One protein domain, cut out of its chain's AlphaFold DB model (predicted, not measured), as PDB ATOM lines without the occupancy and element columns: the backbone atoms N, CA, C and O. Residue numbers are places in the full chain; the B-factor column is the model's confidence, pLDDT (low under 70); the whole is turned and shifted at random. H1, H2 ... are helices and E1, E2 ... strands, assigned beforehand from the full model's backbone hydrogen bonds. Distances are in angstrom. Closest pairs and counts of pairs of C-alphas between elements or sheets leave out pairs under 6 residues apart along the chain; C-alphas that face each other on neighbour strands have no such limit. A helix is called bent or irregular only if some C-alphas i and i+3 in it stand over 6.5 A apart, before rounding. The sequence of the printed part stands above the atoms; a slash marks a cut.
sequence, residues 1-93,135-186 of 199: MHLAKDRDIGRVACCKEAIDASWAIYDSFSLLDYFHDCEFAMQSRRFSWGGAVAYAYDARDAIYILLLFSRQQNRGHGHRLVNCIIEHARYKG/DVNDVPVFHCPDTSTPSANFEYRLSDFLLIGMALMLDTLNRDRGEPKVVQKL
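What this domain is: This is residues 1 to 93 and 135 to 186 of the 199 residues of the protein "Acetyltransferase (GNAT) family protein" of Methanohalophilus euhalobius (UniProt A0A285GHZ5). A small twisted sheet of three strands, E1, E2 and E3, is the middle of three layers: H3 packs on one face, and the helical hairpin of H1 and H2 packs on the other. H4 crosses that hairpin away from the sheet, short H5 ends the printed part beside H2, and residues 1 to 6 stick out. The printed part has 145 residues, with five named helices and three named strands in the order H1 H2 E1 E2 E3 H3 H4 H5; the sheet order is E1 E2 E3, all antiparallel, and the class is mixed, helices and strands. The whole is compact, with a radius of gyration of the C-alphas of 15.5 A and spans of 44 by 38 by 34 A.

How they stand to each other: Start with H1, residues 2 to 25, and H2, residues 31 to 43, a helical hairpin running opposite ways at a steep tilt of 41 degrees; H1 touches H2 with residues 11 to 22 alone, and the closest C-alphas are those of Cys 15 and Cys 38, 4.9 A apart. Next find E1, residues 45 to 49, E2, residues 52 to 58, and E3, residues 63 to 70, a meander, each strand the antiparallel neighbour of the one before. Look at N 47 and O 54 for E1 and E2, 2.8 A, and at N 55 and O 67 for E2 and E3, 2.9 A, both within hydrogen-bond range. H1 and H2 are on the same face of the sheet, at heights over the sheet of 10.7 A and 10.3 A. H3, residues 77 to 91, is on the opposite face at a height of 8.8 A and runs along the strands, at 20 degrees to E2 on the local plane; its closest C-alpha to E1 is that of Leu 81, 5.4 A from that of Trp 49. H4, residues 158 to 177, is not on the sheet; it touches H2 with residues 167 to 171 alone, at a steep tilt of 66 degrees, closest at the C-alphas of Phe 35 and Ala 167, 5.9 A apart. H5, residues 181 to 186, only just touches H2, with 3 pairs of C-alphas within 8 A, closest at those of His 36 and Val 182, 7.1 A apart, and only grazes the sheet. Every O i to N i+4 pair is within hydrogen-bond range in H1, H2, H3 and H5; in H4 it is 13 of 16.

Where its parts are: Find C-alpha 2 at (81.181, 111.606, 107.068); from there H1 runs 34.7 A to C-alpha 25. H2 is 18.6 A long, E2 19.3 A, and E3 19.7 A with a bend of 62 degrees at residue 66. H3 runs 21.1 A to C-alpha 91 at (109.859, 105.156, 109.153). H4, 30.0 A long, has a kink of 28 degrees near residue 171 and is irregular, with C-alphas 173 and 176 7.5 A apart. H5 ends at C-alpha 186, (108.522, 116.140, 129.251).

The domain as a whole: The C-alphas farthest apart, those of Asp 138 and Leu 158, are 46.8 A apart. Residues 94 to 134 are not printed, and C-alphas 93 and 135 are 11.7 A apart across this cut, which lies in the link from H3 to H4. Of the links that are printed whole, none is long; residues 135 to 157 have no named element. The mean pLDDT of the printed part is 77.6, and among the residues under 70 are 1 to 8 and 140 to 153.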
ATOM      1  N   MET A   1      80.468 115.053 104.570       41.06
ATOM      2  CA  MET A   1      79.963 115.153 105.960       41.06
ATOM      3  C   MET A   1      80.230 113.894 106.816       41.06
ATOM      4  O   MET A   1      79.910 113.919 107.992       41.06
ATOM      5  N   HIS A   2      80.867 112.829 106.294       44.72
ATOM      6  CA  HIS A   2      81.181 111.606 107.068       44.72
ATOM      7  C   HIS A   2      82.459 111.681 107.931       44.72
ATOM      8  O   HIS A   2      82.476 111.148 109.032       44.72
ATOM      9  N   LEU A   3      83.479 112.436 107.502       46.19
ATOM     10  CA  LEU A   3      84.780 112.529 108.193       46.19
ATOM     11  C   LEU A   3      84.716 113.086 109.627       46.19
ATOM     12  O   LEU A   3      85.552 112.736 110.454       46.19
ATOM     13  N   ALA A   4      83.753 113.963 109.926       51.12
ATOM     14  CA  ALA A   4      83.594 114.516 111.272       51.12
ATOM     15  C   ALA A   4      83.032 113.467 112.244       51.12
ATOM     16  O   ALA A   4      83.555 113.297 113.339       51.12
ATOM     17  N   LYS A   5      82.035 112.693 111.796       53.78
ATOM     18  CA  LYS A   5      81.353 111.686 112.616       53.78
ATOM     19  C   LYS A   5      82.283 110.530 112.997       53.78
ATOM     20  O   LYS A   5      82.289 110.115 114.151       53.78
ATOM     21  N   ASP A   6      83.117 110.072 112.063       58.56
ATOM     22  CA  ASP A   6      84.090 109.001 112.326       58.56
ATOM     23  C   ASP A   6      85.213 109.469 113.264       58.56
ATOM     24  O   ASP A   6      85.676 108.721 114.127       58.56
ATOM     25  N   ARG A   7      85.613 110.743 113.153       63.94
ATOM     26  CA  ARG A   7      86.603 111.361 114.044       63.94
ATOM     27  C   ARG A   7      86.079 111.503 115.473       63.94
ATOM     28  O   ARG A   7      86.838 111.277 116.414       63.94
ATOM     29  N   ASP A   8      84.804 111.841 115.638       68.56
ATOM     30  CA  ASP A   8      84.174 111.981 116.952       68.56
ATOM     31  C   ASP A   8      83.984 110.621 117.636       68.56
ATOM     32  O   ASP A   8      84.296 110.481 118.818       68.56
ATOM     33  N   ILE A   9      83.586 109.587 116.884       73.88
ATOM     34  CA  ILE A   9      83.512 108.205 117.390       73.88
ATOM     35  C   ILE A   9      84.899 107.724 117.842       73.88
ATOM     36  O   ILE A   9      85.033 107.159 118.930       73.88
ATOM     37  N   GLY A  10      85.943 107.999 117.054       77.25
ATOM     38  CA  GLY A  10      87.323 107.680 117.421       77.25
ATOM     39  C   GLY A  10      87.775 108.376 118.708       77.25
ATOM     40  O   GLY A  10      88.372 107.738 119.571       77.25
ATOM     41  N   ARG A  11      87.437 109.659 118.887       80.38
ATOM     42  CA  ARG A  11      87.761 110.422 120.106       80.38
ATOM     43  C   ARG A  11      87.057 109.878 121.344       80.38
ATOM     44  O   ARG A  11      87.710 109.702 122.365       80.38
ATOM     45  N   VAL A  12      85.764 109.567 121.247       84.94
ATOM     46  CA  VAL A  12      84.996 108.959 122.348       84.94
ATOM     47  C   VAL A  12      85.620 107.632 122.775       84.94
ATOM     48  O   VAL A  12      85.808 107.393 123.967       84.94
ATOM     49  N   ALA A  13      86.000 106.798 121.804       83.62
ATOM     50  CA  ALA A  13      86.647 105.527 122.081       83.62
ATOM     51  C   ALA A  13      88.038 105.708 122.715       83.62
ATOM     52  O   ALA A  13      88.353 105.001 123.667       83.62
ATOM     53  N   CYS A  14      88.844 106.672 122.251       86.69
ATOM     54  CA  CYS A  14      90.136 106.983 122.868       86.69
ATOM     55  C   CYS A  14      89.995 107.499 124.300       86.69
ATOM     56  O   CYS A  14      90.751 107.067 125.166       86.69
ATOM     57  N   CYS A  15      89.016 108.373 124.567       88.12
ATOM     58  CA  CYS A  15      88.715 108.797 125.931       88.12
ATOM     59  C   CYS A  15      88.412 107.579 126.790       88.12
ATOM     60  O   CYS A  15      89.102 107.366 127.775       88.12
ATOM     61  N   LYS A  16      87.442 106.745 126.388       88.31
ATOM     62  CA  LYS A  16      87.034 105.560 127.154       88.31
ATOM     63  C   LYS A  16      88.186 104.592 127.416       88.31
ATOM     64  O   LYS A  16      88.306 104.078 128.525       88.31
ATOM     65  N   GLU A  17      89.024 104.349 126.415       87.75
ATOM     66  CA  GLU A  17      90.202 103.495 126.559       87.75
ATOM     67  C   GLU A  17      91.196 104.076 127.568       87.75
ATOM     68  O   GLU A  17      91.705 103.331 128.403       87.75
ATOM     69  N   ALA A  18      91.418 105.395 127.537       87.56
ATOM     70  CA  ALA A  18      92.236 106.083 128.526       87.56
ATOM     71  C   ALA A  18      91.637 105.959 129.934       87.56
ATOM     72  O   ALA A  18      92.375 105.612 130.846       87.56
ATOM     73  N   ILE A  19      90.315 106.115 130.112       85.50
ATOM     74  CA  ILE A  19      89.645 105.906 131.415       85.50
ATOM     75  C   ILE A  19      89.949 104.508 131.967       85.50
ATOM     76  O   ILE A  19      90.405 104.362 133.101       85.50
ATOM     77  N   ASP A  20      89.710 103.480 131.149       85.50
ATOM     78  CA  ASP A  20      89.920 102.089 131.547       85.50
ATOM     79  C   ASP A  20      91.389 101.808 131.865       85.50
ATOM     80  O   ASP A  20      91.694 101.046 132.784       85.50
ATOM     81  N   ALA A  21      92.299 102.404 131.095       86.12
ATOM     82  CA  ALA A  21      93.728 102.275 131.305       86.12
ATOM     83  C   ALA A  21      94.158 102.944 132.612       86.12
ATOM     84  O   ALA A  21      94.838 102.305 133.411       86.12
ATOM     85  N   SER A  22      93.727 104.177 132.877       84.56
ATOM     86  CA  SER A  22      94.077 104.887 134.104       84.56
ATOM     87  C   SER A  22      93.591 104.132 135.345       84.56
ATOM     88  O   SER A  22      94.355 103.960 136.293       84.56
ATOM     89  N   TRP A  23      92.369 103.588 135.322       83.69
ATOM     90  CA  TRP A  23      91.860 102.739 136.409       83.69
ATOM     91  C   TRP A  23      92.651 101.443 136.604       83.69
ATOM     92  O   TRP A  23      92.676 100.911 137.709       83.69
ATOM     93  N   ALA A  24      93.283 100.922 135.553       82.44
ATOM     94  CA  ALA A  24      94.112  99.723 135.634       82.44
ATOM     95  C   ALA A  24      95.572 100.013 136.030       82.44
ATOM     96  O   ALA A  24      96.278  99.092 136.438       82.44
ATOM     97  N   ILE A  25      96.050 101.251 135.864       80.75
ATOM     98  CA  ILE A  25      97.453 101.632 136.082       80.75
ATOM     99  C   ILE A  25      97.671 102.249 137.465       80.75
ATOM    100  O   ILE A  25      98.727 102.009 138.053       80.75
ATOM    101  N   TYR A  26      96.734 103.053 137.968       82.94
ATOM    102  CA  TYR A  26      96.923 103.845 139.188       82.94
ATOM    103  C   TYR A  26      96.150 103.271 140.380       82.94
ATOM    104  O   TYR A  26      94.978 102.931 140.251       82.94
ATOM    105  N   ASP A  27      96.781 103.252 141.560       75.44
ATOM    106  CA  ASP A  27      96.117 102.870 142.823       75.44
ATOM    107  C   ASP A  27      95.143 103.948 143.309       75.44
ATOM    108  O   ASP A  27      94.094 103.667 143.886       75.44
ATOM    109  N   SER A  28      95.506 105.209 143.081       71.25
ATOM    110  CA  SER A  28      94.689 106.372 143.391       71.25
ATOM    111  C   SER A  28      94.712 107.311 142.204       71.25
ATOM    112  O   SER A  28      95.784 107.683 141.721       71.25
ATOM    113  N   PHE A  29      93.533 107.709 141.752       68.19
ATOM    114  CA  PHE A  29      93.387 108.470 140.528       68.19
ATOM    115  C   PHE A  29      92.799 109.846 140.811       68.19
ATOM    116  O   PHE A  29      91.718 109.958 141.394       68.19
ATOM    117  N   SER A  30      93.512 110.897 140.400       77.81
ATOM    118  CA  SER A  30      92.982 112.255 140.456       77.81
ATOM    119  C   SER A  30      92.225 112.592 139.173       77.81
ATOM    120  O   SER A  30      92.558 112.128 138.083       77.81
ATOM    121  N   LEU A  31      91.235 113.479 139.285       78.31
ATOM    122  CA  LEU A  31      90.514 113.999 138.121       78.31
ATOM    123  C   LEU A  31      91.441 114.777 137.160       78.31
ATOM    124  O   LEU A  31      91.100 114.986 136.003       78.31
ATOM    125  N   LEU A  32      92.616 115.216 137.614       77.25
ATOM    126  CA  LEU A  32      93.587 115.887 136.754       77.25
ATOM    127  C   LEU A  32      94.362 114.888 135.884       77.25
ATOM    128  O   LEU A  32      94.489 115.114 134.683       77.25
ATOM    129  N   ASP A  33      94.823 113.778 136.469       75.19
ATOM    130  CA  ASP A  33      95.507 112.702 135.729       75.19
ATOM    131  C   ASP A  33      94.578 112.123 134.660       75.19
ATOM    132  O   ASP A  33      94.977 111.923 133.518       75.19
ATOM    133  N   TYR A  34      93.295 111.990 135.008       80.62
ATOM    134  CA  TYR A  34      92.224 111.639 134.082       80.62
ATOM    135  C   TYR A  34      92.210 112.487 132.818       80.62
ATOM    136  O   TYR A  34      92.215 111.965 131.700       80.62
ATOM    137  N   PHE A  35      92.149 113.807 132.993       81.19
ATOM    138  CA  PHE A  35      92.047 114.706 131.858       81.19
ATOM    139  C   PHE A  35      93.344 114.721 131.061       81.19
ATOM    140  O   PHE A  35      93.275 114.837 129.843       81.19
ATOM    141  N   HIS A  36      94.495 114.546 131.711       80.31
ATOM    142  CA  HIS A  36      95.776 114.430 131.022       80.31
ATOM    143  C   HIS A  36      95.867 113.174 130.151       80.31
ATOM    144  O   HIS A  36      96.236 113.294 128.984       80.31
ATOM    145  N   ASP A  37      95.479 112.008 130.668       85.75
ATOM    146  CA  ASP A  37      95.496 110.757 129.902       85.75
ATOM    147  C   ASP A  37      94.500 110.806 128.733       85.75
ATOM    148  O   ASP A  37      94.837 110.420 127.611       85.75
ATOM    149  N   CYS A  38      93.298 111.356 128.953       86.81
ATOM    150  CA  CYS A  38      92.300 111.546 127.895       86.81
ATOM    151  C   CYS A  38      92.767 112.537 126.817       86.81
ATOM    152  O   CYS A  38      92.674 112.238 125.625       86.81
ATOM    153  N   GLU A  39      93.260 113.715 127.218       85.06
ATOM    154  CA  GLU A  39      93.792 114.744 126.310       85.06
ATOM    155  C   GLU A  39      94.914 114.160 125.451       85.06
ATOM    156  O   GLU A  39      94.888 114.264 124.221       85.06
ATOM    157  N   PHE A  40      95.863 113.477 126.091       85.31
ATOM    158  CA  PHE A  40      96.970 112.841 125.404       85.31
ATOM    159  C   PHE A  40      96.484 111.778 124.413       85.31
ATOM    160  O   PHE A  40      96.864 111.825 123.243       85.31
ATOM    161  N   ALA A  41      95.606 110.860 124.829       87.50
ATOM    162  CA  ALA A  41      95.084 109.802 123.965       87.50
ATOM    163  C   ALA A  41      94.322 110.348 122.742       87.50
ATOM    164  O   ALA A  41      94.440 109.804 121.643       87.50
ATOM    165  N   MET A  42      93.573 111.444 122.897       84.69
ATOM    166  CA  MET A  42      92.821 112.082 121.806       84.69
ATOM    167  C   MET A  42      93.695 112.800 120.772       84.69
ATOM    168  O   MET A  42      93.265 112.984 119.628       84.69
ATOM    169  N   GLN A  43      94.884 113.247 121.172       82.69
ATOM    170  CA  GLN A  43      95.823 113.977 120.315       82.69
ATOM    171  C   GLN A  43      96.957 113.089 119.785       82.69
ATOM    172  O   GLN A  43      97.742 113.527 118.946       82.69
ATOM    173  N   SER A  44      97.025 111.843 120.250       85.75
ATOM    174  CA  SER A  44      98.079 110.890 119.922       85.75
ATOM    175  C   SER A  44      97.644 109.866 118.885       85.75
ATOM    176  O   SER A  44      96.460 109.594 118.667       85.75
ATOM    177  N   ARG A  45      98.634 109.230 118.268       86.12
ATOM    178  CA  ARG A  45      98.437 108.032 117.466       86.12
ATOM    179  C   ARG A  45      98.274 106.826 118.383       86.12
ATOM    180  O   ARG A  45      99.089 106.602 119.275       86.12
ATOM    181  N   ARG A  46      97.245 106.022 118.131       86.12
ATOM    182  CA  ARG A  46      97.015 104.754 118.826       86.12
ATOM    183  C   ARG A  46      97.778 103.619 118.138       86.12
ATOM    184  O   ARG A  46      97.639 103.424 116.932       86.12
ATOM    185  N   PHE A  47      98.521 102.849 118.921       84.75
ATOM    186  CA  PHE A  47      99.153 101.586 118.550       84.75
ATOM    187  C   PHE A  47      98.533 100.462 119.367       84.75
ATOM    188  O   PHE A  47      98.206 100.642 120.538       84.75
ATOM    189  N   SER A  48      98.402  99.280 118.778       82.31
ATOM    190  CA  SER A  48      97.862  98.128 119.491       82.31
ATOM    191  C   SER A  48      98.427  96.828 118.959       82.31
ATOM    192  O   SER A  48      98.556  96.654 117.754       82.31
ATOM    193  N   TRP A  49      98.707  95.897 119.864       80.38
ATOM    194  CA  TRP A  49      99.123  94.548 119.516       80.38
ATOM    195  C   TRP A  49      98.534  93.543 120.502       80.38
ATOM    196  O   TRP A  49      98.833  93.577 121.699       80.38
ATOM    197  N   GLY A  50      97.713  92.614 120.007       79.25
ATOM    198  CA  GLY A  50      97.003  91.661 120.859       79.25
ATOM    199  C   GLY A  50      96.185  92.388 121.932       79.25
ATOM    200  O   GLY A  50      95.268  93.136 121.616       79.25
ATOM    201  N   GLY A  51      96.532  92.175 123.204       78.06
ATOM    202  CA  GLY A  51      95.894  92.835 124.350       78.06
ATOM    203  C   GLY A  51      96.627  94.069 124.889       78.06
ATOM    204  O   GLY A  51      96.311  94.501 125.997       78.06
ATOM    205  N   ALA A  52      97.654  94.572 124.200       84.69
ATOM    206  CA  ALA A  52      98.404  95.765 124.592       84.69
ATOM    207  C   ALA A  52      98.064  96.951 123.688       84.69
ATOM    208  O   ALA A  52      97.865  96.785 122.483       84.69
ATOM    209  N   VAL A  53      98.027  98.138 124.280       86.75
ATOM    210  CA  VAL A  53      97.715  99.395 123.606       86.75
ATOM    211  C   VAL A  53      98.672 100.471 124.092       86.75
ATOM    212  O   VAL A  53      99.039 100.504 125.269       86.75
ATOM    213  N   ALA A  54      99.084 101.340 123.177       88.44
ATOM    214  CA  ALA A  54      99.869 102.517 123.484       88.44
ATOM    215  C   ALA A  54      99.375 103.723 122.698       88.44
ATOM    216  O   ALA A  54      98.936 103.606 121.553       88.44
ATOM    217  N   TYR A  55      99.510 104.890 123.306       88.31
ATOM    218  CA  TYR A  55      99.318 106.170 122.652       88.31
ATOM    219  C   TYR A  55     100.669 106.857 122.522       88.31
ATOM    220  O   TYR A  55     101.412 106.976 123.498       88.31
ATOM    221  N   ALA A  56     100.991 107.265 121.301       88.69
ATOM    222  CA  ALA A  56     102.252 107.898 120.969       88.69
ATOM    223  C   ALA A  56     102.007 109.231 120.258       88.69
ATOM    224  O   ALA A  56     101.248 109.304 119.287       88.69
ATOM    225  N   TYR A  57     102.645 110.281 120.757       88.19
ATOM    226  CA  TYR A  57     102.591 111.615 120.183       88.19
ATOM    227  C   TYR A  57     103.857 111.876 119.372       88.19
ATOM    228  O   TYR A  57     104.964 111.867 119.915       88.19
ATOM    229  N   ASP A  58     103.669 112.102 118.074       86.81
ATOM    230  CA  ASP A  58     104.728 112.456 117.134       86.81
ATOM    231  C   ASP A  58     105.030 113.960 117.290       86.81
ATOM    232  O   ASP A  58     104.271 114.806 116.809       86.81
ATOM    233  N   ALA A  59     106.118 114.307 117.983       84.62
ATOM    234  CA  ALA A  59     106.598 115.686 118.081       84.62
ATOM    235  C   ALA A  59     107.587 116.002 116.943       84.62
ATOM    236  O   ALA A  59     107.767 115.215 116.013       84.62
ATOM    237  N   ARG A  60     108.235 117.174 116.978       79.19
ATOM    238  CA  ARG A  60     109.233 117.545 115.955       79.19
ATOM    239  C   ARG A  60     110.532 116.748 116.056       79.19
ATOM    240  O   ARG A  60     111.170 116.513 115.038       79.19
ATOM    241  N   ASP A  61     110.935 116.379 117.263       79.12
ATOM    242  CA  ASP A  61     112.257 115.838 117.591       79.12
ATOM    243  C   ASP A  61     112.229 114.362 118.014       79.12
ATOM    244  O   ASP A  61     113.240 113.670 117.903       79.12
ATOM    245  N   ALA A  62     111.085 113.871 118.489       85.38
ATOM    246  CA  ALA A  62     110.955 112.532 119.044       85.38
ATOM    247  C   ALA A  62     109.505 112.031 119.030       85.38
ATOM    248  O   ALA A  62     108.558 112.781 118.783       85.38
ATOM    249  N   ILE A  63     109.347 110.754 119.373       86.00
ATOM    250  CA  ILE A  63     108.057 110.166 119.732       86.00
ATOM    251  C   ILE A  63     107.937 110.080 121.250       86.00
ATOM    252  O   ILE A  63     108.837 109.574 121.921       86.00
ATOM    253  N   TYR A  64     106.796 110.508 121.786       85.44
ATOM    254  CA  TYR A  64     106.485 110.436 123.212       85.44
ATOM    255  C   TYR A  64     105.389 109.407 123.477       85.44
ATOM    256  O   TYR A  64     104.274 109.553 122.983       85.44
ATOM    257  N   ILE A  65     105.691 108.387 124.278       84.75
ATOM    258  CA  ILE A  65     104.738 107.380 124.751       84.75
ATOM    259  C   ILE A  65     104.404 107.700 126.205       84.75
ATOM    260  O   ILE A  65     105.250 107.575 127.085       84.75
ATOM    261  N   LEU A  66     103.168 108.106 126.470       77.12
ATOM    262  CA  LEU A  66     102.735 108.461 127.828       77.12
ATOM    263  C   LEU A  66     101.725 107.488 128.416       77.12
ATOM    264  O   LEU A  66     101.645 107.350 129.630       77.12
ATOM    265  N   LEU A  67     101.005 106.769 127.558       73.56
ATOM    266  CA  LEU A  67     100.079 105.737 127.985       73.56
ATOM    267  C   LEU A  67     100.420 104.449 127.250       73.56
ATOM    268  O   LEU A  67     100.262 104.373 126.034       73.56
ATOM    269  N   LEU A  68     100.890 103.448 127.990       80.69
ATOM    270  CA  LEU A  68     101.094 102.084 127.512       80.69
ATOM    271  C   LEU A  68     100.542 101.129 128.559       80.69
ATOM    272  O   LEU A  68     100.998 101.113 129.701       80.69
ATOM    273  N   PHE A  69      99.579 100.308 128.165       81.62
ATOM    274  CA  PHE A  69      98.944  99.360 129.068       81.62
ATOM    275  C   PHE A  69      98.622  98.056 128.351       81.62
ATOM    276  O   PHE A  69      98.529  97.985 127.124       81.62
ATOM    277  N   SER A  70      98.451  96.991 129.128       79.56
ATOM    278  CA  SER A  70      97.975  95.726 128.592       79.56
ATOM    279  C   SER A  70      96.950  95.095 129.510       79.56
ATOM    280  O   SER A  70      97.205  94.886 130.694       79.56
ATOM    281  N   ARG A  71      95.810  94.719 128.922       68.50
ATOM    282  CA  ARG A  71      94.781  93.904 129.582       68.50
ATOM    283  C   ARG A  71      95.232  92.453 129.782       68.50
ATOM    284  O   ARG A  71      94.604  91.719 130.533       68.50
ATOM    285  N   GLN A  72      96.293  92.023 129.095       69.50
ATOM    286  CA  GLN A  72      96.821  90.658 129.145       69.50
ATOM    287  C   GLN A  72      98.333  90.682 129.366       69.50
ATOM    288  O   GLN A  72      99.122  90.670 128.416       69.50
ATOM    289  N   GLN A  73      98.724  90.695 130.637       69.50
ATOM    290  CA  GLN A  73     100.123  90.618 131.052       69.50
ATOM    291  C   GLN A  73     100.751  89.260 130.674       69.50
ATOM    292  O   GLN A  73     100.051  88.269 130.462       69.50
ATOM    293  N   ASN A  74     102.086  89.212 130.593       66.88
ATOM    294  CA  ASN A  74     102.886  87.990 130.389       66.88
ATOM    295  C   ASN A  74     102.670  87.228 129.064       66.88
ATOM    296  O   ASN A  74     102.943  86.033 128.984       66.88
ATOM    297  N   ARG A  75     102.218  87.903 128.000       74.12
ATOM    298  CA  ARG A  75     102.075  87.309 126.649       74.12
ATOM    299  C   ARG A  75     103.019  87.888 125.591       74.12
ATOM    300  O   ARG A  75     102.850  87.638 124.402       74.12
ATOM    301  N   GLY A  76     103.983  88.714 126.000       79.88
ATOM    302  CA  GLY A  76     104.910  89.390 125.081       79.88
ATOM    303  C   GLY A  76     104.264  90.469 124.197       79.88
ATOM    304  O   GLY A  76     104.925  91.017 123.318       79.88
ATOM    305  N   HIS A  77     102.988  90.807 124.425       84.38
ATOM    306  CA  HIS A  77     102.281  91.851 123.674       84.38
ATOM    307  C   HIS A  77     102.939  93.227 123.827       84.38
ATOM    308  O   HIS A  77     103.038  93.958 122.848       84.38
ATOM    309  N   GLY A  78     103.435  93.549 125.028       84.75
ATOM    310  CA  GLY A  78     104.148  94.800 125.291       84.75
ATOM    311  C   GLY A  78     105.411  94.943 124.439       84.75
ATOM    312  O   GLY A  78     105.578  95.961 123.780       84.75
ATOM    313  N   HIS A  79     106.270  93.917 124.393       86.88
ATOM    314  CA  HIS A  79     107.493  93.947 123.578       86.88
ATOM    315  C   HIS A  79     107.187  94.164 122.099       86.88
ATOM    316  O   HIS A  79     107.820  94.993 121.453       86.88
ATOM    317  N   ARG A  80     106.183  93.456 121.567       85.81
ATOM    318  CA  ARG A  80     105.774  93.630 120.168       85.81
ATOM    319  C   ARG A  80     105.239  95.031 119.908       85.81
ATOM    320  O   ARG A  80     105.658  95.652 118.944       85.81
ATOM    321  N   LEU A  81     104.389  95.549 120.791       87.75
ATOM    322  CA  LEU A  81     103.858  96.905 120.690       87.75
ATOM    323  C   LEU A  81     104.969  97.965 120.673       87.75
ATOM    324  O   LEU A  81     104.946  98.853 119.826       87.75
ATOM    325  N   VAL A  82     105.957  97.847 121.564       89.50
ATOM    326  CA  VAL A  82     107.123  98.742 121.595       89.50
ATOM    327  C   VAL A  82     107.913  98.656 120.289       89.50
ATOM    328  O   VAL A  82     108.251  99.696 119.727       89.50
ATOM    329  N   ASN A  83     108.131  97.455 119.745       88.25
ATOM    330  CA  ASN A  83     108.788  97.294 118.444       88.25
ATOM    331  C   ASN A  83     108.025  98.003 117.315       88.25
ATOM    332  O   ASN A  83     108.653  98.701 116.524       88.25
ATOM    333  N   CYS A  84     106.691  97.900 117.264       86.88
ATOM    334  CA  CYS A  84     105.890  98.593 116.246       86.88
ATOM    335  C   CYS A  84     106.030 100.127 116.353       86.88
ATOM    336  O   CYS A  84     106.037 100.828 115.341       86.88
ATOM    337  N   ILE A  85     106.172 100.668 117.568       89.00
ATOM    338  CA  ILE A  85     106.390 102.110 117.770       89.00
ATOM    339  C   ILE A  85     107.798 102.519 117.322       89.00
ATOM    340  O   ILE A  85     107.948 103.545 116.665       89.00
ATOM    341  N   ILE A  86     108.821 101.715 117.625       89.44
ATOM    342  CA  ILE A  86     110.200 101.948 117.163       89.44
ATOM    343  C   ILE A  86     110.268 101.904 115.628       89.44
ATOM    344  O   ILE A  86     110.936 102.736 115.017       89.44
ATOM    345  N   GLU A  87     109.546 100.985 114.985       87.06
ATOM    346  CA  GLU A  87     109.426 100.933 113.522       87.06
ATOM    347  C   GLU A  87     108.802 102.187 112.941       87.06
ATOM    348  O   GLU A  87     109.341 102.766 111.996       87.06
ATOM    349  N   HIS A  88     107.697 102.637 113.530       87.75
ATOM    350  CA  HIS A  88     107.067 103.886 113.126       87.75
ATOM    351  C   HIS A  88     108.014 105.075 113.325       87.75
ATOM    352  O   HIS A  88     108.115 105.919 112.434       87.75
ATOM    353  N   ALA A  89     108.775 105.106 114.426       88.69
ATOM    354  CA  ALA A  89     109.798 106.122 114.666       88.69
ATOM    355  C   ALA A  89     110.829 106.163 113.528       88.69
ATOM    356  O   ALA A  89     111.046 107.220 112.935       88.69
ATOM    357  N   ARG A  90     111.384 105.003 113.148       87.56
ATOM    358  CA  ARG A  90     112.334 104.876 112.027       87.56
ATOM    359  C   ARG A  90     111.742 105.322 110.709       87.56
ATOM    360  O   ARG A  90     112.358 106.106 109.998       87.56
ATOM    361  N   TYR A  91     110.549 104.830 110.394       86.81
ATOM    362  CA  TYR A  91     109.859 105.156 109.153       86.81
ATOM    363  C   TYR A  91     109.624 106.665 109.013       86.81
ATOM    364  O   TYR A  91     109.710 107.219 107.919       86.81
ATOM    365  N   LYS A  92     109.362 107.347 110.131       86.69
ATOM    366  CA  LYS A  92     109.190 108.801 110.188       86.69
ATOM    367  C   LYS A  92     110.495 109.593 110.309       86.69
ATOM    368  O   LYS A  92     110.442 110.817 110.240       86.69
ATOM    369  N   GLY A  93     111.641 108.928 110.442       87.31
ATOM    370  CA  GLY A  93     112.948 109.570 110.582       87.31
ATOM    371  C   GLY A  93     113.238 110.118 111.982       87.31
ATOM    372  O   GLY A  93     114.143 110.935 112.135       87.31
ATOM    373  N   ASP A 135     117.528 105.613 121.843       91.06
ATOM    374  CA  ASP A 135     118.009 105.897 120.490       91.06
ATOM    375  C   ASP A 135     117.503 104.798 119.563       91.06
ATOM    376  O   ASP A 135     117.782 103.608 119.731       91.06
ATOM    377  N   VAL A 136     116.709 105.214 118.592       87.88
ATOM    378  CA  VAL A 136     116.032 104.330 117.658       87.88
ATOM    379  C   VAL A 136     117.031 103.559 116.797       87.88
ATOM    380  O   VAL A 136     116.688 102.477 116.327       87.88
ATOM    381  N   ASN A 137     118.253 104.054 116.592       85.31
ATOM    382  CA  ASN A 137     119.270 103.402 115.762       85.31
ATOM    383  C   ASN A 137     120.015 102.272 116.487       85.31
ATOM    384  O   ASN A 137     120.544 101.380 115.829       85.31
ATOM    385  N   ASP A 138     119.990 102.258 117.821       84.75
ATOM    386  CA  ASP A 138     120.765 101.320 118.642       84.75
ATOM    387  C   ASP A 138     120.075  99.959 118.856       84.75
ATOM    388  O   ASP A 138     120.665  99.041 119.429       84.75
ATOM    389  N   VAL A 139     118.821  99.798 118.418       79.88
ATOM    390  CA  VAL A 139     118.003  98.609 118.725       79.88
ATOM    391  C   VAL A 139     117.759  97.751 117.479       79.88
ATOM    392  O   VAL A 139     117.304  98.271 116.464       79.88
ATOM    393  N   PRO A 140     117.991  96.428 117.492       67.88
ATOM    394  CA  PRO A 140     117.565  95.571 116.389       67.88
ATOM    395  C   PRO A 140     116.033  95.538 116.307       67.88
ATOM    396  O   PRO A 140     115.349  95.377 117.316       67.88
ATOM    397  N   VAL A 141     115.485  95.692 115.103       61.41
ATOM    398  CA  VAL A 141     114.037  95.785 114.885       61.41
ATOM    399  C   VAL A 141     113.518  94.544 114.173       61.41
ATOM    400  O   VAL A 141     114.156  94.030 113.256       61.41
ATOM    401  N   PHE A 142     112.347  94.082 114.607       61.06
ATOM    402  CA  PHE A 142     111.639  92.939 114.044       61.06
ATOM    403  C   PHE A 142     110.334  93.406 113.414       61.06
ATOM    404  O   PHE A 142     109.536  94.032 114.111       61.06
ATOM    405  N   HIS A 143     110.114  93.010 112.155       59.97
ATOM    406  CA  HIS A 143     108.998  93.481 111.341       59.97
ATOM    407  C   HIS A 143     107.641  93.286 112.028       59.97
ATOM    408  O   HIS A 143     107.211  92.149 112.258       59.97
ATOM    409  N   CYS A 144     106.964  94.387 112.355       57.12
ATOM    410  CA  CYS A 144     105.605  94.382 112.870       57.12
ATOM    411  C   CYS A 144     104.622  94.583 111.701       57.12
ATOM    412  O   CYS A 144     104.657  95.623 111.049       57.12
ATOM    413  N   PRO A 145     103.736  93.616 111.393       52.38
ATOM    414  CA  PRO A 145     102.677  93.857 110.422       52.38
ATOM    415  C   PRO A 145     101.750  94.968 110.930       52.38
ATOM    416  O   PRO A 145     101.328  94.954 112.091       52.38
ATOM    417  N   ASP A 146     101.436  95.912 110.039       47.41
ATOM    418  CA  ASP A 146     100.547  97.043 110.301       47.41
ATOM    419  C   ASP A 146      99.236  96.559 110.928       47.41
ATOM    420  O   ASP A 146      98.409  95.898 110.300       47.41
ATOM    421  N   THR A 147      99.046  96.889 112.201       48.69
ATOM    422  CA  THR A 147      97.826  96.573 112.944       48.69
ATOM    423  C   THR A 147      97.332  97.824 113.653       48.69
ATOM    424  O   THR A 147      97.223  97.899 114.875       48.69
ATOM    425  N   SER A 148      96.966  98.837 112.862       51.09
ATOM    426  CA  SER A 148      95.979  99.815 113.317       51.09
ATOM    427  C   SER A 148      94.628  99.105 113.409       51.09
ATOM    428  O   SER A 148      93.804  99.184 112.496       51.09
ATOM    429  N   THR A 149      94.409  98.330 114.469       51.28
ATOM    430  CA  THR A 149      93.072  97.810 114.732       51.28
ATOM    431  C   THR A 149      92.182  98.965 115.191       51.28
ATOM    432  O   THR A 149      92.652  99.865 115.901       51.28
ATOM    433  N   PRO A 150      90.901  98.968 114.782       53.44
ATOM    434  CA  PRO A 150      89.912  99.861 115.360       53.44
ATOM    435  C   PRO A 150      89.957  99.783 116.887       53.44
ATOM    436  O   PRO A 150      90.295  98.737 117.456       53.44
ATOM    437  N   SER A 151      89.628 100.891 117.548       57.88
ATOM    438  CA  SER A 151      89.446 100.911 118.995       57.88
ATOM    439  C   SER A 151      88.502  99.781 119.424       57.88
ATOM    440  O   SER A 151      87.569  99.423 118.703       57.88
ATOM    441  N   ALA A 152      88.783  99.163 120.574       60.22
ATOM    442  CA  ALA A 152      87.996  98.033 121.052       60.22
ATOM    443  C   ALA A 152      86.508  98.411 121.201       60.22
ATOM    444  O   ALA A 152      86.171  99.561 121.479       60.22
ATOM    445  N   ASN A 153      85.610  97.431 121.064       65.25
ATOM    446  CA  ASN A 153      84.214  97.617 121.454       65.25
ATOM    447  C   ASN A 153      84.165  97.813 122.977       65.25
ATOM    448  O   ASN A 153      84.357  96.859 123.732       65.25
ATOM    449  N   PHE A 154      83.967  99.053 123.421       72.19
ATOM    450  CA  PHE A 154      83.853  99.383 124.839       72.19
ATOM    451  C   PHE A 154      82.405  99.265 125.312       72.19
ATOM    452  O   PHE A 154      81.481  99.711 124.634       72.19
ATOM    453  N   GLU A 155      82.223  98.716 126.509       82.12
ATOM    454  CA  GLU A 155      80.985  98.874 127.270       82.12
ATOM    455  C   GLU A 155      81.033 100.199 128.038       82.12
ATOM    456  O   GLU A 155      82.048 100.520 128.664       82.12
ATOM    457  N   TYR A 156      79.943 100.967 127.980       82.75
ATOM    458  CA  TYR A 156      79.849 102.299 128.578       82.75
ATOM    459  C   TYR A 156      78.850 102.308 129.731       82.75
ATOM    460  O   TYR A 156      77.697 101.898 129.584       82.75
ATOM    461  N   ARG A 157      79.283 102.834 130.874       86.56
ATOM    462  CA  ARG A 157      78.443 103.150 132.029       86.56
ATOM    463  C   ARG A 157      78.000 104.608 131.971       86.56
ATOM    464  O   ARG A 157      78.630 105.441 131.326       86.56
ATOM    465  N   LEU A 158      76.944 104.944 132.715       84.44
ATOM    466  CA  LEU A 158      76.429 106.318 132.792       84.44
ATOM    467  C   LEU A 158      77.503 107.325 133.257       84.44
ATOM    468  O   LEU A 158      77.577 108.441 132.750       84.44
ATOM    469  N   SER A 159      78.369 106.901 134.184       83.19
ATOM    470  CA  SER A 159      79.521 107.673 134.662       83.19
ATOM    471  C   SER A 159      80.517 108.001 133.552       83.19
ATOM    472  O   SER A 159      81.086 109.090 133.539       83.19
ATOM    473  N   ASP A 160      80.706 107.081 132.606       85.06
ATOM    474  CA  ASP A 160      81.688 107.227 131.535       85.06
ATOM    475  C   ASP A 160      81.246 108.326 130.577       85.06
ATOM    476  O   ASP A 160      82.061 109.139 130.164       85.06
ATOM    477  N   PHE A 161      79.945 108.427 130.288       86.19
ATOM    478  CA  PHE A 161      79.419 109.503 129.447       86.19
ATOM    479  C   PHE A 161      79.673 110.888 130.044       86.19
ATOM    480  O   PHE A 161      80.055 111.802 129.314       86.19
ATOM    481  N   LEU A 162      79.504 111.042 131.362       87.19
ATOM    482  CA  LEU A 162      79.776 112.306 132.048       87.19
ATOM    483  C   LEU A 162      81.263 112.671 131.946       87.19
ATOM    484  O   LEU A 162      81.611 113.776 131.529       87.19
ATOM    485  N   LEU A 163      82.135 111.718 132.274       85.69
ATOM    486  CA  LEU A 163      83.583 111.893 132.245       85.69
ATOM    487  C   LEU A 163      84.095 112.191 130.825       85.69
ATOM    488  O   LEU A 163      84.885 113.120 130.629       85.69
ATOM    489  N   ILE A 164      83.622 111.448 129.823       88.12
ATOM    490  CA  ILE A 164      83.969 111.652 128.410       88.12
ATOM    491  C   ILE A 164      83.485 113.025 127.942       88.12
ATOM    492  O   ILE A 164      84.244 113.749 127.302       88.12
ATOM    493  N   GLY A 165      82.256 113.417 128.295       87.25
ATOM    494  CA  GLY A 165      81.708 114.732 127.963       87.25
ATOM    495  C   GLY A 165      82.563 115.875 128.513       87.25
ATOM    496  O   GLY A 165      82.907 116.799 127.775       87.25
ATOM    497  N   MET A 166      82.986 115.781 129.779       88.06
ATOM    498  CA  MET A 166      83.889 116.764 130.391       88.06
ATOM    499  C   MET A 166      85.260 116.798 129.703       88.06
ATOM    500  O   MET A 166      85.784 117.881 129.448       88.06
ATOM    501  N   ALA A 167      85.833 115.638 129.364       86.62
ATOM    502  CA  ALA A 167      87.129 115.563 128.686       86.62
ATOM    503  C   ALA A 167      87.082 116.192 127.287       86.62
ATOM    504  O   ALA A 167      87.957 116.980 126.935       86.62
ATOM    505  N   LEU A 168      86.032 115.906 126.512       85.81
ATOM    506  CA  LEU A 168      85.816 116.486 125.184       85.81
ATOM    507  C   LEU A 168      85.612 118.006 125.245       85.81
ATOM    508  O   LEU A 168      86.132 118.744 124.403       85.81
ATOM    509  N   MET A 169      84.897 118.495 126.259       85.69
ATOM    510  CA  MET A 169      84.729 119.931 126.485       85.69
ATOM    511  C   MET A 169      86.066 120.602 126.841       85.69
ATOM    512  O   MET A 169      86.391 121.662 126.312       85.69
ATOM    513  N   LEU A 170      86.882 119.986 127.696       80.00
ATOM    514  CA  LEU A 170      88.194 120.528 128.050       80.00
ATOM    515  C   LEU A 170      89.192 120.482 126.886       80.00
ATOM    516  O   LEU A 170      89.957 121.435 126.737       80.00
ATOM    517  N   ASP A 171      89.176 119.435 126.056       78.12
ATOM    518  CA  ASP A 171      89.978 119.364 124.821       78.12
ATOM    519  C   ASP A 171      89.598 120.495 123.868       78.12
ATOM    520  O   ASP A 171      90.463 121.218 123.387       78.12
ATOM    521  N   THR A 172      88.298 120.714 123.642       77.75
ATOM    522  CA  THR A 172      87.830 121.783 122.746       77.75
ATOM    523  C   THR A 172      88.197 123.177 123.250       77.75
ATOM    524  O   THR A 172      88.631 123.999 122.449       77.75
ATOM    525  N   LEU A 173      88.111 123.432 124.559       77.25
ATOM    526  CA  LEU A 173      88.514 124.708 125.165       77.25
ATOM    527  C   LEU A 173      90.035 124.936 125.178       77.25
ATOM    528  O   LEU A 173      90.480 126.081 125.163       77.25
ATOM    529  N   ASN A 174      90.844 123.874 125.237       68.25
ATOM    530  CA  ASN A 174      92.308 123.977 125.282       68.25
ATOM    531  C   ASN A 174      92.989 123.770 123.924       68.25
ATOM    532  O   ASN A 174      94.208 123.915 123.847       68.25
ATOM    533  N   ARG A 175      92.235 123.469 122.862       63.59
ATOM    534  CA  ARG A 175      92.761 123.099 121.539       63.59
ATOM    535  C   ARG A 175      93.708 124.133 120.924       63.59
ATOM    536  O   ARG A 175      94.589 123.763 120.153       63.59
ATOM    537  N   ASP A 176      93.578 125.397 121.311       58.28
ATOM    538  CA  ASP A 176      94.442 126.488 120.851       58.28
ATOM    539  C   ASP A 176      95.844 126.493 121.499       58.28
ATOM    540  O   ASP A 176      96.691 127.302 121.129       58.28
ATOM    541  N   ARG A 177      96.131 125.601 122.461       60.16
ATOM    542  CA  ARG A 177      97.397 125.587 123.226       60.16
ATOM    543  C   ARG A 177      98.531 124.750 122.614       60.16
ATOM    544  O   ARG A 177      99.608 124.697 123.205       60.16
ATOM    545  N   GLY A 178      98.335 124.151 121.439       71.94
ATOM    546  CA  GLY A 178      99.385 123.412 120.727       71.94
ATOM    547  C   GLY A 178      99.603 121.991 121.259       71.94
ATOM    548  O   GLY A 178      98.662 121.209 121.302       71.94
ATOM    549  N   GLU A 179     100.846 121.632 121.597       74.69
ATOM    550  CA  GLU A 179     101.220 120.283 122.069       74.69
ATOM    551  C   GLU A 179     100.539 119.920 123.405       74.69
ATOM    552  O   GLU A 179     100.357 120.815 124.241       74.69
ATOM    553  N   PRO A 180     100.238 118.631 123.679       72.19
ATOM    554  CA  PRO A 180      99.706 118.205 124.970       72.19
ATOM    555  C   PRO A 180     100.594 118.691 126.123       72.19
ATOM    556  O   PRO A 180     101.817 118.536 126.084       72.19
ATOM    557  N   LYS A 181     100.001 119.227 127.198       70.75
ATOM    558  CA  LYS A 181     100.756 119.787 128.344       70.75
ATOM    559  C   LYS A 181     101.790 118.825 128.925       70.75
ATOM    560  O   LYS A 181     102.842 119.243 129.399       70.75
ATOM    561  N   VAL A 182     101.480 117.535 128.913       65.44
ATOM    562  CA  VAL A 182     102.366 116.487 129.416       65.44
ATOM    563  C   VAL A 182     103.614 116.313 128.537       65.44
ATOM    564  O   VAL A 182     104.707 116.150 129.074       65.44
ATOM    565  N   VAL A 183     103.488 116.475 127.214       74.06
ATOM    566  CA  VAL A 183     104.621 116.509 126.274       74.06
ATOM    567  C   VAL A 183     105.458 117.767 126.507       74.06
ATOM    568  O   VAL A 183     106.678 117.677 126.588       74.06
ATOM    569  N   GLN A 184     104.824 118.920 126.745       76.19
ATOM    570  CA  GLN A 184     105.540 120.162 127.075       76.19
ATOM    571  C   GLN A 184     106.379 120.025 128.361       76.19
ATOM    572  O   GLN A 184     107.536 120.448 128.407       76.19
ATOM    573  N   LYS A 185     105.817 119.406 129.414       70.88
ATOM    574  CA  LYS A 185     106.542 119.114 130.665       70.88
ATOM    575  C   LYS A 185     107.723 118.172 130.420       70.88
ATOM    576  O   LYS A 185     108.829 118.447 130.882       70.88
ATOM    577  N   LEU A 186     107.498 117.101 129.662       70.19
ATOM    578  CA  LEU A 186     108.522 116.140 129.251       70.19
ATOM    579  C   LEU A 186     109.676 116.800 128.494       70.19
ATOM    580  O   LEU A 186     110.834 116.634 128.875       70.19
TER     581      LEU A 186